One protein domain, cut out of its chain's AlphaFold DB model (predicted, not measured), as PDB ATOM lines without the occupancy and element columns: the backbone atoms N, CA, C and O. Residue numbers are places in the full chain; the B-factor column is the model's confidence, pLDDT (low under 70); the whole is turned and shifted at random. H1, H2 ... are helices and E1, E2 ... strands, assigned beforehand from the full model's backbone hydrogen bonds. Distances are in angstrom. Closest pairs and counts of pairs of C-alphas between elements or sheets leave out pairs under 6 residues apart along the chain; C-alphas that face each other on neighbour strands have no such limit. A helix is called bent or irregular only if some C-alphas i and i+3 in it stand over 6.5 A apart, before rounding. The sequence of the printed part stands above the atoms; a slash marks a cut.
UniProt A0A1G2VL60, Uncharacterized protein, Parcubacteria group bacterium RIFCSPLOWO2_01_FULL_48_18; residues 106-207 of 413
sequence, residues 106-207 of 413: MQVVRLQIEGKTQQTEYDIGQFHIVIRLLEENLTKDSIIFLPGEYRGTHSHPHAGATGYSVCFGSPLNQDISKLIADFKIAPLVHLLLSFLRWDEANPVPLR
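AT A GLANCE: This is residues 106 to 207 of the 413 residues of an uncharacterized protein of Parcubacteria group bacterium RIFCSPLOWO2_01_FULL_48_18 (UniProt A0A1G2VL60). Two strand hairpins, E1-E2 and E3-E4, follow each other as one ribbon bent where E2 runs on into E3, and a helical hairpin, H1-H2, has its helix H2 inside that bend. The loop tips of the strand hairpins make the long axis; a long unnamed stretch, residues 148 to 169, joins E4 to H1. The printed part has 102 residues, with four named strands and then two named helices, in two antiparallel two-stranded sheets; the class is mixed, helices and strands. It is compact, with a radius of gyration of the C-alphas of 14.6 A, yet elongated, spanning 49 by 30 by 20 A.

HOW THE PARTS SIT: E1, residues 106 to 113, and E2, residues 116 to 125, form an antiparallel hairpin, with N 109 and O 120 2.9 A apart, within hydrogen-bond range. E2 runs on into E3, residues 127 to 132, at 75 degrees. E3 and E4, residues 143 to 147, form an antiparallel hairpin, with N 130 to O 144 at 2.8 A. H1, residues 170 to 181, touches H2, residues 185 to 198, opposite ways at a shallow tilt of 21 degrees; their closest C-alphas, Leu 179 and Leu 188, are 5.9 A apart. The closest C-alphas of E1 and H2, Gln 107 and Arg 197, are 4.2 A apart. E1 and H1 are apart. Every O i to N i+4 pair is within hydrogen-bond range in H2, and 7 of 8 in H1.

IN THESE COORDINATES: E1 begins at C-alpha 106 (94.617, 215.895, 293.009) and measures 20.4 A, E2 27.7 A, E3 15.6 A, E4 13.3 A, H1 16.6 A and H2 19.6 A. H2 ends at C-alpha 198 (94.295, 222.743, 287.208).

THE WHOLE: The two C-alphas farthest apart, Glu 114 and Glu 136, are 50.6 A apart. The printed part has no cut. The link from E4 to H1 is long. The pLDDT is under 70 at residues 136, 160 to 166, 169 to 170 and 207.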
ATOM      1  N   MET A 106      94.876 216.637 294.233       92.00
ATOM      2  CA  MET A 106      94.617 215.895 293.009       92.00
ATOM      3  C   MET A 106      94.689 216.878 291.840       92.00
ATOM      4  O   MET A 106      93.856 217.781 291.750       92.00
ATOM      5  N   GLN A 107      95.684 216.731 290.968       91.25
ATOM      6  CA  GLN A 107      95.759 217.503 289.732       91.25
ATOM      7  C   GLN A 107      94.775 216.923 288.717       91.25
ATOM      8  O   GLN A 107      94.799 215.724 288.435       91.25
ATOM      9  N   VAL A 108      93.910 217.767 288.167       90.56
ATOM     10  CA  VAL A 108      92.869 217.378 287.220       90.56
ATOM     11  C   VAL A 108      93.304 217.760 285.812       90.56
ATOM     12  O   VAL A 108      93.338 218.937 285.460       90.56
ATOM     13  N   VAL A 109      93.572 216.756 284.981       86.62
ATOM     14  CA  VAL A 109      93.930 216.950 283.573       86.62
ATOM     15  C   VAL A 109      92.729 216.627 282.695       86.62
ATOM     16  O   VAL A 109      92.077 215.591 282.854       86.62
ATOM     17  N   ARG A 110      92.432 217.518 281.747       84.25
ATOM     18  CA  ARG A 110      91.387 217.323 280.734       84.25
ATOM     19  C   ARG A 110      92.017 216.783 279.459       84.25
ATOM     20  O   ARG A 110      92.728 217.498 278.763       84.25
ATOM     21  N   LEU A 111      91.722 215.532 279.134       77.06
ATOM     22  CA  LEU A 111      92.184 214.878 277.916       77.06
ATOM     23  C   LEU A 111      91.038 214.824 276.900       77.06
ATOM     24  O   LEU A 111      89.904 214.493 277.244       77.06
ATOM     25  N   GLN A 112      91.326 215.140 275.637       73.69
ATOM     26  CA  GLN A 112      90.406 214.873 274.529       73.69
ATOM     27  C   GLN A 112      90.722 213.489 273.968       73.69
ATOM     28  O   GLN A 112      91.753 213.302 273.324       73.69
ATOM     29  N   ILE A 113      89.841 212.523 274.214       71.44
ATOM     30  CA  ILE A 113      89.981 211.150 273.721       71.44
ATOM     31  C   ILE A 113      88.736 210.844 272.891       71.44
ATOM     32  O   ILE A 113      87.614 210.958 273.378       71.44
ATOM     33  N   GLU A 114      88.931 210.515 271.609       72.94
ATOM     34  CA  GLU A 114      87.847 210.124 270.688       72.94
ATOM     35  C   GLU A 114      86.686 211.142 270.606       72.94
ATOM     36  O   GLU A 114      85.512 210.784 270.506       72.94
ATOM     37  N   GLY A 115      86.997 212.442 270.674       73.00
ATOM     38  CA  GLY A 115      85.997 213.518 270.612       73.00
ATOM     39  C   GLY A 115      85.181 213.717 271.897       73.00
ATOM     40  O   GLY A 115      84.244 214.516 271.898       73.00
ATOM     41  N   LYS A 116      85.526 213.025 272.991       73.56
ATOM     42  CA  LYS A 116      84.971 213.245 274.332       73.56
ATOM     43  C   LYS A 116      86.039 213.820 275.256       73.56
ATOM     44  O   LYS A 116      87.181 213.366 275.283       73.56
ATOM     45  N   THR A 117      85.644 214.807 276.055       77.88
ATOM     46  CA  THR A 117      86.495 215.351 277.116       77.88
ATOM     47  C   THR A 117      86.425 214.430 278.325       77.88
ATOM     48  O   THR A 117      85.379 214.328 278.965       77.88
ATOM     49  N   GLN A 118      87.532 213.765 278.637       81.81
ATOM     50  CA  GLN A 118      87.690 212.973 279.849       81.81
ATOM     51  C   GLN A 118      88.514 213.766 280.865       81.81
ATOM     52  O   GLN A 118      89.518 214.384 280.516       81.81
ATOM     53  N   GLN A 119      88.071 213.773 282.120       84.62
ATOM     54  CA  GLN A 119      88.842 214.313 283.238       84.62
ATOM     55  C   GLN A 119      89.506 213.161 283.980       84.62
ATOM     56  O   GLN A 119      88.832 212.202 284.358       84.62
ATOM     57  N   THR A 120      90.815 213.272 284.177       86.25
ATOM     58  CA  THR A 120      91.606 212.318 284.951       86.25
ATOM     59  C   THR A 120      92.243 213.049 286.120       86.25
ATOM     60  O   THR A 120      92.815 214.124 285.944       86.25
ATOM     61  N   GLU A 121      92.143 212.461 287.308       89.88
ATOM     62  CA  GLU A 121      92.744 212.996 288.526       89.88
ATOM     63  C   GLU A 121      94.035 212.247 288.858       89.88
ATOM     64  O   GLU A 121      94.058 211.017 288.934       89.88
ATOM     65  N   TYR A 122      95.104 212.999 289.089       89.88
ATOM     66  CA  TYR A 122      96.418 212.485 289.444       89.88
ATOM     67  C   TYR A 122      96.809 212.980 290.827       89.88
ATOM     68  O   TYR A 122      96.810 214.178 291.097       89.88
ATOM     69  N   ASP A 123      97.168 212.057 291.707       90.00
ATOM     70  CA  ASP A 123      97.611 212.405 293.050       90.00
ATOM     71  C   ASP A 123      99.049 212.924 293.033       90.00
ATOM     72  O   ASP A 123      99.991 212.140 292.868       90.00
ATOM     73  N   ILE A 124      99.197 214.234 293.228       89.19
ATOM     74  CA  ILE A 124     100.489 214.927 293.263       89.19
ATOM     75  C   ILE A 124     100.994 215.175 294.692       89.19
ATOM     76  O   ILE A 124     102.008 215.844 294.887       89.19
ATOM     77  N   GLY A 125     100.296 214.637 295.696       89.69
ATOM     78  CA  GLY A 125     100.698 214.707 297.092       89.69
ATOM     79  C   GLY A 125     100.416 216.054 297.751       89.69
ATOM     80  O   GLY A 125      99.425 216.724 297.466       89.69
ATOM     81  N   GLN A 126     101.269 216.414 298.703       91.19
ATOM     82  CA  GLN A 126     101.200 217.644 299.480       91.19
ATOM     83  C   GLN A 126     102.355 218.574 299.129       91.19
ATOM     84  O   GLN A 126     103.460 218.150 298.793       91.19
ATOM     85  N   PHE A 127     102.105 219.862 299.318       91.38
ATOM     86  CA  PHE A 127     103.062 220.943 299.128       91.38
ATOM     87  C   PHE A 127     103.047 221.927 300.300       91.38
ATOM     88  O   PHE A 127     102.009 222.231 300.893       91.38
ATOM     89  N   HIS A 128     104.214 222.486 300.579       92.12
ATOM     90  CA  HIS A 128     104.404 223.726 301.303       92.12
ATOM     91  C   HIS A 128     104.667 224.833 300.279       92.12
ATOM     92  O   HIS A 128     105.737 224.883 299.671       92.12
ATOM     93  N   ILE A 129     103.698 225.724 300.101       93.00
ATOM     94  CA  ILE A 129     103.847 226.923 299.274       93.00
ATOM     95  C   ILE A 129     104.518 227.985 300.140       93.00
ATOM     96  O   ILE A 129     103.924 228.467 301.104       93.00
ATOM     97  N   VAL A 130     105.768 228.312 299.834       92.00
ATOM     98  CA  VAL A 130     106.566 229.302 300.556       92.00
ATOM     99  C   VAL A 130     106.573 230.607 299.769       92.00
ATOM    100  O   VAL A 130     106.942 230.612 298.598       92.00
ATOM    101  N   ILE A 131     106.189 231.704 300.417       91.25
ATOM    102  CA  ILE A 131     106.197 233.061 299.865       91.25
ATOM    103  C   ILE A 131     107.146 233.907 300.719       91.25
ATOM    104  O   ILE A 131     106.914 234.109 301.917       91.25
ATOM    105  N   ARG A 132     108.235 234.388 300.117       89.56
ATOM    106  CA  ARG A 132     109.303 235.122 300.812       89.56
ATOM    107  C   ARG A 132     109.008 236.619 300.896       89.56
ATOM    108  O   ARG A 132     109.517 237.406 300.112       89.56
ATOM    109  N   LEU A 133     108.169 237.011 301.853       85.62
ATOM    110  CA  LEU A 133     107.551 238.343 301.912       85.62
ATOM    111  C   LEU A 133     108.485 239.512 302.257       85.62
ATOM    112  O   LEU A 133     108.087 240.662 302.080       85.62
ATOM    113  N   LEU A 134     109.690 239.239 302.762       83.69
ATOM    114  CA  LEU A 134     110.655 240.268 303.166       83.69
ATOM    115  C   LEU A 134     111.805 240.471 302.162       83.69
ATOM    116  O   LEU A 134     112.718 241.242 302.452       83.69
ATOM    117  N   GLU A 135     111.794 239.795 301.008       79.62
ATOM    118  CA  GLU A 135     112.795 240.031 299.960       79.62
ATOM    119  C   GLU A 135     112.651 241.441 299.366       79.62
ATOM    120  O   GLU A 135     111.541 241.929 299.149       79.62
ATOM    121  N   GLU A 136     113.783 242.095 299.075       68.31
ATOM    122  CA  GLU A 136     113.797 243.475 298.569       68.31
ATOM    123  C   GLU A 136     112.986 243.623 297.279       68.31
ATOM    124  O   GLU A 136     112.213 244.569 297.134       68.31
ATOM    125  N   ASN A 137     113.140 242.677 296.352       72.75
ATOM    126  CA  ASN A 137     112.406 242.631 295.097       72.75
ATOM    127  C   ASN A 137     111.518 241.390 295.099       72.75
ATOM    128  O   ASN A 137     111.937 240.334 294.633       72.75
ATOM    129  N   LEU A 138     110.298 241.524 295.621       75.19
ATOM    130  CA  LEU A 138     109.323 240.444 295.555       75.19
ATOM    131  C   LEU A 138     108.961 240.185 294.086       75.19
ATOM    132  O   LEU A 138     108.353 241.033 293.430       75.19
ATOM    133  N   THR A 139     109.340 239.026 293.566       83.12
ATOM    134  CA  THR A 139     108.994 238.588 292.208       83.12
ATOM    135  C   THR A 139     108.362 237.204 292.267       83.12
ATOM    136  O   THR A 139     108.191 236.614 293.334       83.12
ATOM    137  N   LYS A 140     108.018 236.642 291.106       80.81
ATOM    138  CA  LYS A 140     107.603 235.237 291.011       80.81
ATOM    139  C   LYS A 140     108.620 234.262 291.628       80.81
ATOM    140  O   LYS A 140     108.221 233.200 292.089       80.81
ATOM    141  N   ASP A 141     109.905 234.623 291.656       82.88
ATOM    142  CA  ASP A 141     110.982 233.765 292.163       82.88
ATOM    143  C   ASP A 141     111.000 233.718 293.701       82.88
ATOM    144  O   ASP A 141     111.575 232.807 294.294       82.88
ATOM    145  N   SER A 142     110.286 234.643 294.350       85.81
ATOM    146  CA  SER A 142     110.013 234.635 295.789       85.81
ATOM    147  C   SER A 142     108.974 233.574 296.195       85.81
ATOM    148  O   SER A 142     108.671 233.443 297.384       85.81
ATOM    149  N   ILE A 143     108.405 232.832 295.233       88.94
ATOM    150  CA  ILE A 143     107.434 231.753 295.452       88.94
ATOM    151  C   ILE A 143     108.101 230.404 295.190       88.94
ATOM    152  O   ILE A 143     108.655 230.161 294.120       88.94
ATOM    153  N   ILE A 144     108.010 229.501 296.165       88.19
ATOM    154  CA  ILE A 144     108.637 228.179 296.108       88.19
ATOM    155  C   ILE A 144     107.623 227.121 296.522       88.19
ATOM    156  O   ILE A 144     106.986 227.237 297.566       88.19
ATOM    157  N   PHE A 145     107.525 226.050 295.741       88.69
ATOM    158  CA  PHE A 145     106.820 224.839 296.146       88.69
ATOM    159  C   PHE A 145     107.825 223.855 296.725       88.69
ATOM    160  O   PHE A 145     108.699 223.353 296.020       88.69
ATOM    161  N   LEU A 146     107.709 223.587 298.021       87.75
ATOM    162  CA  LEU A 146     108.427 222.491 298.652       87.75
ATOM    163  C   LEU A 146     107.468 221.311 298.802       87.75
ATOM    164  O   LEU A 146     106.307 221.510 299.144       87.75
ATOM    165  N   PRO A 147     107.919 220.082 298.570       85.38
ATOM    166  CA  PRO A 147     107.090 218.910 298.786       85.38
ATOM    167  C   PRO A 147     106.791 218.707 300.280       85.38
ATOM    168  O   PRO A 147     107.651 218.948 301.130       85.38
ATOM    169  N   GLY A 148     105.569 218.276 300.582       84.38
ATOM    170  CA  GLY A 148     105.081 217.995 301.930       84.38
ATOM    171  C   GLY A 148     105.440 216.601 302.441       84.38
ATOM    172  O   GLY A 148     106.271 215.893 301.864       84.38
ATOM    173  N   GLU A 149     104.793 216.215 303.543       85.69
ATOM    174  CA  GLU A 149     104.988 214.920 304.210       85.69
ATOM    175  C   GLU A 149     104.587 213.747 303.303       85.69
ATOM    176  O   GLU A 149     105.275 212.727 303.282       85.69
ATOM    177  N   TYR A 150     103.518 213.924 302.520       87.31
ATOM    178  CA  TYR A 150     103.038 212.960 301.535       87.31
ATOM    179  C   TYR A 150     103.387 213.382 300.100       87.31
ATOM    180  O   TYR A 150     103.049 214.484 299.673       87.31
ATOM    181  N   ARG A 151     104.040 212.500 299.330       83.12
ATOM    182  CA  ARG A 151     104.535 212.800 297.968       83.12
ATOM    183  C   ARG A 151     103.567 212.487 296.825       83.12
ATOM    184  O   ARG A 151     103.825 212.931 295.715       83.12
ATOM    185  N   GLY A 152     102.477 211.765 297.082       86.19
ATOM    186  CA  GLY A 152     101.560 211.325 296.027       86.19
ATOM    187  C   GLY A 152     102.123 210.188 295.173       86.19
ATOM    188  O   GLY A 152     103.113 209.545 295.521       86.19
ATOM    189  N   THR A 153     101.465 209.932 294.044       86.94
ATOM    190  CA  THR A 153     101.886 208.936 293.033       86.94
ATOM    191  C   THR A 153     102.530 209.590 291.810       86.94
ATOM    192  O   THR A 153     103.260 208.942 291.057       86.94
ATOM    193  N   HIS A 154     102.279 210.883 291.619       88.44
ATOM    194  CA  HIS A 154     102.779 211.691 290.520       88.44
ATOM    195  C   HIS A 154     103.471 212.941 291.067       88.44
ATOM    196  O   HIS A 154     103.298 213.329 292.217       88.44
ATOM    197  N   SER A 155     104.273 213.575 290.226       85.56
ATOM    198  CA  SER A 155     104.896 214.865 290.494       85.56
ATOM    199  C   SER A 155     104.356 215.908 289.531       85.56
ATOM    200  O   SER A 155     104.151 215.630 288.345       85.56
ATOM    201  N   HIS A 156     104.142 217.112 290.052       86.56
ATOM    202  CA  HIS A 156     103.726 218.247 289.246       86.56
ATOM    203  C   HIS A 156     104.893 218.680 288.338       86.56
ATOM    204  O   HIS A 156     105.991 218.949 288.842       86.56
ATOM    205  N   PRO A 157     104.696 218.787 287.014       79.12
ATOM    206  CA  PRO A 157     105.783 218.997 286.051       79.12
ATOM    207  C   PRO A 157     106.481 220.352 286.228       79.12
ATOM    208  O   PRO A 157     107.651 220.513 285.880       79.12
ATOM    209  N   HIS A 158     105.769 221.329 286.789       80.50
ATOM    210  CA  HIS A 158     106.242 222.704 286.942       80.50
ATOM    211  C   HIS A 158     106.496 223.145 288.391       80.50
ATOM    212  O   HIS A 158     107.035 224.230 288.610       80.50
ATOM    213  N   ALA A 159     106.171 222.293 289.368       75.56
ATOM    214  CA  ALA A 159     106.441 222.506 290.789       75.56
ATOM    215  C   ALA A 159     107.384 221.386 291.256       75.56
ATOM    216  O   ALA A 159     106.976 220.386 291.844       75.56
ATOM    217  N   GLY A 160     108.653 221.511 290.852       58.41
ATOM    218  CA  GLY A 160     109.643 220.439 290.928       58.41
ATOM    219  C   GLY A 160     110.117 220.092 292.346       58.41
ATOM    220  O   GLY A 160     110.157 220.925 293.246       58.41
ATOM    221  N   ALA A 161     110.573 218.847 292.514       49.56
ATOM    222  CA  ALA A 161     111.043 218.262 293.775       49.56
ATOM    223  C   ALA A 161     112.387 218.813 294.309       49.56
ATOM    224  O   ALA A 161     112.816 218.406 295.389       49.56
ATOM    225  N   THR A 162     113.068 219.694 293.566       53.69
ATOM    226  CA  THR A 162     114.469 220.097 293.806       53.69
ATOM    227  C   THR A 162     114.653 221.507 294.376       53.69
ATOM    228  O   THR A 162     115.791 221.929 294.559       53.69
ATOM    229  N   GLY A 163     113.576 222.233 294.701       51.16
ATOM    230  CA  GLY A 163     113.665 223.525 295.399       51.16
ATOM    231  C   GLY A 163     114.149 224.715 294.553       51.16
ATOM    232  O   GLY A 163     114.518 225.738 295.125       51.16
ATOM    233  N   TYR A 164     114.134 224.602 293.220       56.09
ATOM    234  CA  TYR A 164     114.441 225.694 292.279       56.09
ATOM    235  C   TYR A 164     113.177 226.241 291.586       56.09
ATOM    236  O   TYR A 164     112.119 225.618 291.654       56.09
ATOM    237  N   SER A 165     113.309 227.423 290.960       59.72
ATOM    238  CA  SER A 165     112.229 228.300 290.462       59.72
ATOM    239  C   SER A 165     111.065 227.576 289.780       59.72
ATOM    240  O   SER A 165     111.268 226.730 288.906       59.72
ATOM    241  N   VAL A 166     109.844 227.991 290.110       69.94
ATOM    242  CA  VAL A 166     108.606 227.471 289.521       69.94
ATOM    243  C   VAL A 166     108.426 227.992 288.094       69.94
ATOM    244  O   VAL A 166     108.610 229.181 287.825       69.94
ATOM    245  N   CYS A 167     108.010 227.122 287.173       74.62
ATOM    246  CA  CYS A 167     107.648 227.535 285.819       74.62
ATOM    247  C   CYS A 167     106.132 227.747 285.697       74.62
ATOM    248  O   CYS A 167     105.389 226.816 285.424       74.62
ATOM    249  N   PHE A 168     105.658 228.979 285.877       76.19
ATOM    250  CA  PHE A 168     104.223 229.291 285.815       76.19
ATOM    251  C   PHE A 168     103.662 229.523 284.393       76.19
ATOM    252  O   PHE A 168     102.453 229.633 284.217       76.19
ATOM    253  N   GLY A 169     104.518 229.646 283.369       68.81
ATOM    254  CA  GLY A 169     104.111 230.094 282.026       68.81
ATOM    255  C   GLY A 169     103.846 231.611 281.927       68.81
ATOM    256  O   GLY A 169     103.707 232.312 282.930       68.81
ATOM    257  N   SER A 170     103.840 232.164 280.708       65.94
ATOM    258  CA  SER A 170     103.805 233.626 280.485       65.94
ATOM    259  C   SER A 170     102.550 234.349 281.013       65.94
ATOM    260  O   SER A 170     102.735 235.398 281.631       65.94
ATOM    261  N   PRO A 171     101.310 233.842 280.836       73.56
ATOM    262  CA  PRO A 171     100.106 234.524 281.330       73.56
ATOM    263  C   PRO A 171     100.045 234.566 282.861       73.56
ATOM    264  O   PRO A 171      99.894 235.630 283.455       73.56
ATOM    265  N   LEU A 172     100.283 233.424 283.512       81.94
ATOM    266  CA  LEU A 172     100.225 233.311 284.970       81.94
ATOM    267  C   LEU A 172     101.333 234.132 285.657       81.94
ATOM    268  O   LEU A 172     101.120 234.688 286.731       81.94
ATOM    269  N   ASN A 173     102.505 234.274 285.021       83.25
ATOM    270  CA  ASN A 173     103.576 235.153 285.505       83.25
ATOM    271  C   ASN A 173     103.131 236.623 285.611       83.25
ATOM    272  O   ASN A 173     103.573 237.315 286.530       83.25
ATOM    273  N   GLN A 174     102.291 237.112 284.688       84.31
ATOM    274  CA  GLN A 174     101.777 238.486 284.736       84.31
ATOM    275  C   GLN A 174     100.793 238.662 285.895       84.31
ATOM    276  O   GLN A 174     100.941 239.606 286.673       84.31
ATOM    277  N   ASP A 175      99.857 237.724 286.060       87.06
ATOM    278  CA  ASP A 175      98.887 237.751 287.159       87.06
ATOM    279  C   ASP A 175      99.576 237.660 288.526       87.06
ATOM    280  O   ASP A 175      99.288 238.457 289.418       87.06
ATOM    281  N   ILE A 176     100.555 236.760 288.679       87.50
ATOM    282  CA  ILE A 176     101.375 236.655 289.895       87.50
ATOM    283  C   ILE A 176     102.103 237.970 290.162       87.50
ATOM    284  O   ILE A 176     102.046 238.483 291.278       87.50
ATOM    285  N   SER A 177     102.758 238.541 289.148       85.31
ATOM    286  CA  SER A 177     103.497 239.799 289.305       85.31
ATOM    287  C   SER A 177     102.578 240.940 289.735       85.31
ATOM    288  O   SER A 177     102.962 241.733 290.591       85.31
ATOM    289  N   LYS A 178     101.351 240.997 289.206       85.00
ATOM    290  CA  LYS A 178     100.346 241.992 289.593       85.00
ATOM    291  C   LYS A 178      99.834 241.780 291.019       85.00
ATOM    292  O   LYS A 178      99.796 242.724 291.797       85.00
ATOM    293  N   LEU A 179      99.499 240.549 291.403       87.81
ATOM    294  CA  LEU A 179      99.045 240.244 292.766       87.81
ATOM    295  C   LEU A 179     100.138 240.502 293.808       87.81
ATOM    296  O   LEU A 179      99.852 240.991 294.904       87.81
ATOM    297  N   ILE A 180     101.392 240.225 293.449       86.00
ATOM    298  CA  ILE A 180     102.565 240.626 294.218       86.00
ATOM    299  C   ILE A 180     102.659 242.150 294.274       86.00
ATOM    300  O   ILE A 180     102.838 242.680 295.366       86.00
ATOM    301  N   ALA A 181     102.528 242.862 293.148       77.75
ATOM    302  CA  ALA A 181     102.559 244.325 293.081       77.75
ATOM    303  C   ALA A 181     101.540 244.967 294.039       77.75
ATOM    304  O   ALA A 181     101.904 245.806 294.861       77.75
ATOM    305  N   ASP A 182     100.311 244.461 294.012       78.00
ATOM    306  CA  ASP A 182      99.169 244.961 294.780       78.00
ATOM    307  C   ASP A 182      99.108 244.406 296.221       78.00
ATOM    308  O   ASP A 182      98.165 244.688 296.965       78.00
ATOM    309  N   PHE A 183     100.093 243.587 296.618       79.88
ATOM    310  CA  PHE A 183     100.180 242.906 297.917       79.88
ATOM    311  C   PHE A 183      98.889 242.141 298.294       79.88
ATOM    312  O   PHE A 183      98.411 242.181 299.429       79.88
ATOM    313  N   LYS A 184      98.297 241.433 297.324       86.25
ATOM    314  CA  LYS A 184      97.052 240.663 297.485       86.25
ATOM    315  C   LYS A 184      97.353 239.193 297.779       86.25
ATOM    316  O   LYS A 184      97.332 238.350 296.883       86.25
ATOM    317  N   ILE A 185      97.610 238.878 299.051       88.69
ATOM    318  CA  ILE A 185      98.077 237.547 299.475       88.69
ATOM    319  C   ILE A 185      97.013 236.459 299.299       88.69
ATOM    320  O   ILE A 185      97.321 235.416 298.732       88.69
ATOM    321  N   ALA A 186      95.767 236.674 299.732       90.88
ATOM    322  CA  ALA A 186      94.733 235.644 299.591       90.88
ATOM    323  C   ALA A 186      94.445 235.283 298.112       90.88
ATOM    324  O   ALA A 186      94.522 234.101 297.769       90.88
ATOM    325  N   PRO A 187      94.217 236.247 297.195       92.06
ATOM    326  CA  PRO A 187      94.098 235.939 295.767       92.06
ATOM    327  C   PRO A 187      95.338 235.255 295.177       92.06
ATOM    328  O   PRO A 187      95.196 234.358 294.348       92.06
ATOM    329  N   LEU A 188      96.544 235.630 295.625       93.00
ATOM    330  CA  LEU A 188      97.783 234.972 295.208       93.00
ATOM    331  C   LEU A 188      97.795 233.497 295.624       93.00
ATOM    332  O   LEU A 188      98.052 232.637 294.790       93.00
ATOM    333  N   VAL A 189      97.469 233.181 296.879       93.94
ATOM    334  CA  VAL A 189      97.416 231.786 297.350       93.94
ATOM    335  C   VAL A 189      96.373 230.982 296.576       93.94
ATOM    336  O   VAL A 189      96.667 229.868 296.148       93.94
ATOM    337  N   HIS A 190      95.196 231.555 296.321       94.56
ATOM    338  CA  HIS A 190      94.172 230.909 295.501       94.56
ATOM    339  C   HIS A 190      94.683 230.587 294.087       94.56
ATOM    340  O   HIS A 190      94.462 229.481 293.587       94.56
ATOM    341  N   LEU A 191      95.396 231.522 293.449       93.69
ATOM    342  CA  LEU A 191      96.005 231.312 292.135       93.69
ATOM    343  C   LEU A 191      97.049 230.184 292.169       93.69
ATOM    344  O   LEU A 191      97.053 229.334 291.285       93.69
ATOM    345  N   LEU A 192      97.888 230.133 293.208       93.12
ATOM    346  CA  LEU A 192      98.919 229.101 293.376       93.12
ATOM    347  C   LEU A 192      98.326 227.708 293.641       93.12
ATOM    348  O   LEU A 192      98.829 226.719 293.113       93.12
ATOM    349  N   LEU A 193      97.243 227.618 294.418       93.50
ATOM    350  CA  LEU A 193      96.498 226.368 294.613       93.50
ATOM    351  C   LEU A 193      95.804 225.925 293.323       93.50
ATOM    352  O   LEU A 193      95.828 224.745 292.977       93.50
ATOM    353  N   SER A 194      95.220 226.878 292.590       92.31
ATOM    354  CA  SER A 194      94.584 226.616 291.298       92.31
ATOM    355  C   SER A 194      95.594 226.116 290.275       92.31
ATOM    356  O   SER A 194      95.287 225.184 289.545       92.31
ATOM    357  N   PHE A 195      96.804 226.680 290.268       91.44
ATOM    358  CA  PHE A 195      97.913 226.203 289.452       91.44
ATOM    359  C   PHE A 195      98.233 224.734 289.751       91.44
ATOM    360  O   PHE A 195      98.203 223.926 288.836       91.44
ATOM    361  N   LEU A 196      98.414 224.352 291.021       90.44
ATOM    362  CA  LEU A 196      98.692 222.951 291.376       90.44
ATOM    363  C   LEU A 196      97.562 221.980 290.989       90.44
ATOM    364  O   LEU A 196      97.823 220.812 290.706       90.44
ATOM    365  N   ARG A 197      96.302 222.432 291.020       90.38
ATOM    366  CA  ARG A 197      95.132 221.578 290.757       90.38
ATOM    367  C   ARG A 197      94.760 221.493 289.279       90.38
ATOM    368  O   ARG A 197      94.300 220.445 288.843       90.38
ATOM    369  N   TRP A 198      94.894 222.583 288.535       87.50
ATOM    370  CA  TRP A 198      94.295 222.743 287.208       87.50
ATOM    371  C   TRP A 198      95.313 222.995 286.095       87.50
ATOM    372  O   TRP A 198      94.904 223.318 284.982       87.50
ATOM    373  N   ASP A 199      96.612 222.863 286.366       82.44
ATOM    374  CA  ASP A 199      97.624 222.870 285.310       82.44
ATOM    375  C   ASP A 199      97.334 221.762 284.282       82.44
ATOM    376  O   ASP A 199      97.121 220.595 284.630       82.44
ATOM    377  N   GLU A 200      97.303 222.139 283.004       78.75
ATOM    378  CA  GLU A 200      96.995 221.234 281.892       78.75
ATOM    379  C   GLU A 200      98.190 220.339 281.525       78.75
ATOM    380  O   GLU A 200      98.037 219.371 280.775       78.75
ATOM    381  N   ALA A 201      99.385 220.636 282.047       81.06
ATOM    382  CA  ALA A 201     100.566 219.821 281.821       81.06
ATOM    383  C   ALA A 201     100.431 218.435 282.476       81.06
ATOM    384  O   ALA A 201     100.090 218.304 283.650       81.06
ATOM    385  N   ASN A 202     100.754 217.381 281.720       81.81
ATOM    386  CA  ASN A 202     100.649 216.005 282.205       81.81
ATOM    387  C   ASN A 202     101.575 215.754 283.419       81.81
ATOM    388  O   ASN A 202     102.792 215.947 283.298       81.81
ATOM    389  N   PRO A 203     101.040 215.269 284.557       83.56
ATOM    390  CA  PRO A 203     101.822 214.876 285.723       83.56
ATOM    391  C   PRO A 203     102.823 213.776 285.392       83.56
ATOM    392  O   PRO A 203     102.544 212.867 284.607       83.56
ATOM    393  N   VAL A 204     103.992 213.825 286.026       84.62
ATOM    394  CA  VAL A 204     105.050 212.835 285.804       84.62
ATOM    395  C   VAL A 204     104.946 211.751 286.876       84.62
ATOM    396  O   VAL A 204     105.062 212.090 288.056       84.62
ATOM    397  N   PRO A 205     104.762 210.464 286.522       83.94
ATOM    398  CA  PRO A 205     104.761 209.379 287.498       83.94
ATOM    399  C   PRO A 205     106.039 209.406 288.336       83.94
ATOM    400  O   PRO A 205     107.147 209.484 287.792       83.94
ATOM    401  N   LEU A 206     105.901 209.338 289.659       77.81
ATOM    402  CA  LEU A 206     107.060 209.174 290.524       77.81
ATOM    403  C   LEU A 206     107.646 207.786 290.247       77.81
ATOM    404  O   LEU A 206     106.949 206.779 290.360       77.81
ATOM    405  N   ARG A 207     108.916 207.721 289.827       66.56
ATOM    406  CA  ARG A 207     109.601 206.429 289.666       66.56
ATOM    407  C   ARG A 207     109.578 205.706 291.008       66.56
ATOM    408  O   ARG A 207     109.861 206.339 292.025       66.56
TER     409      ARG A 207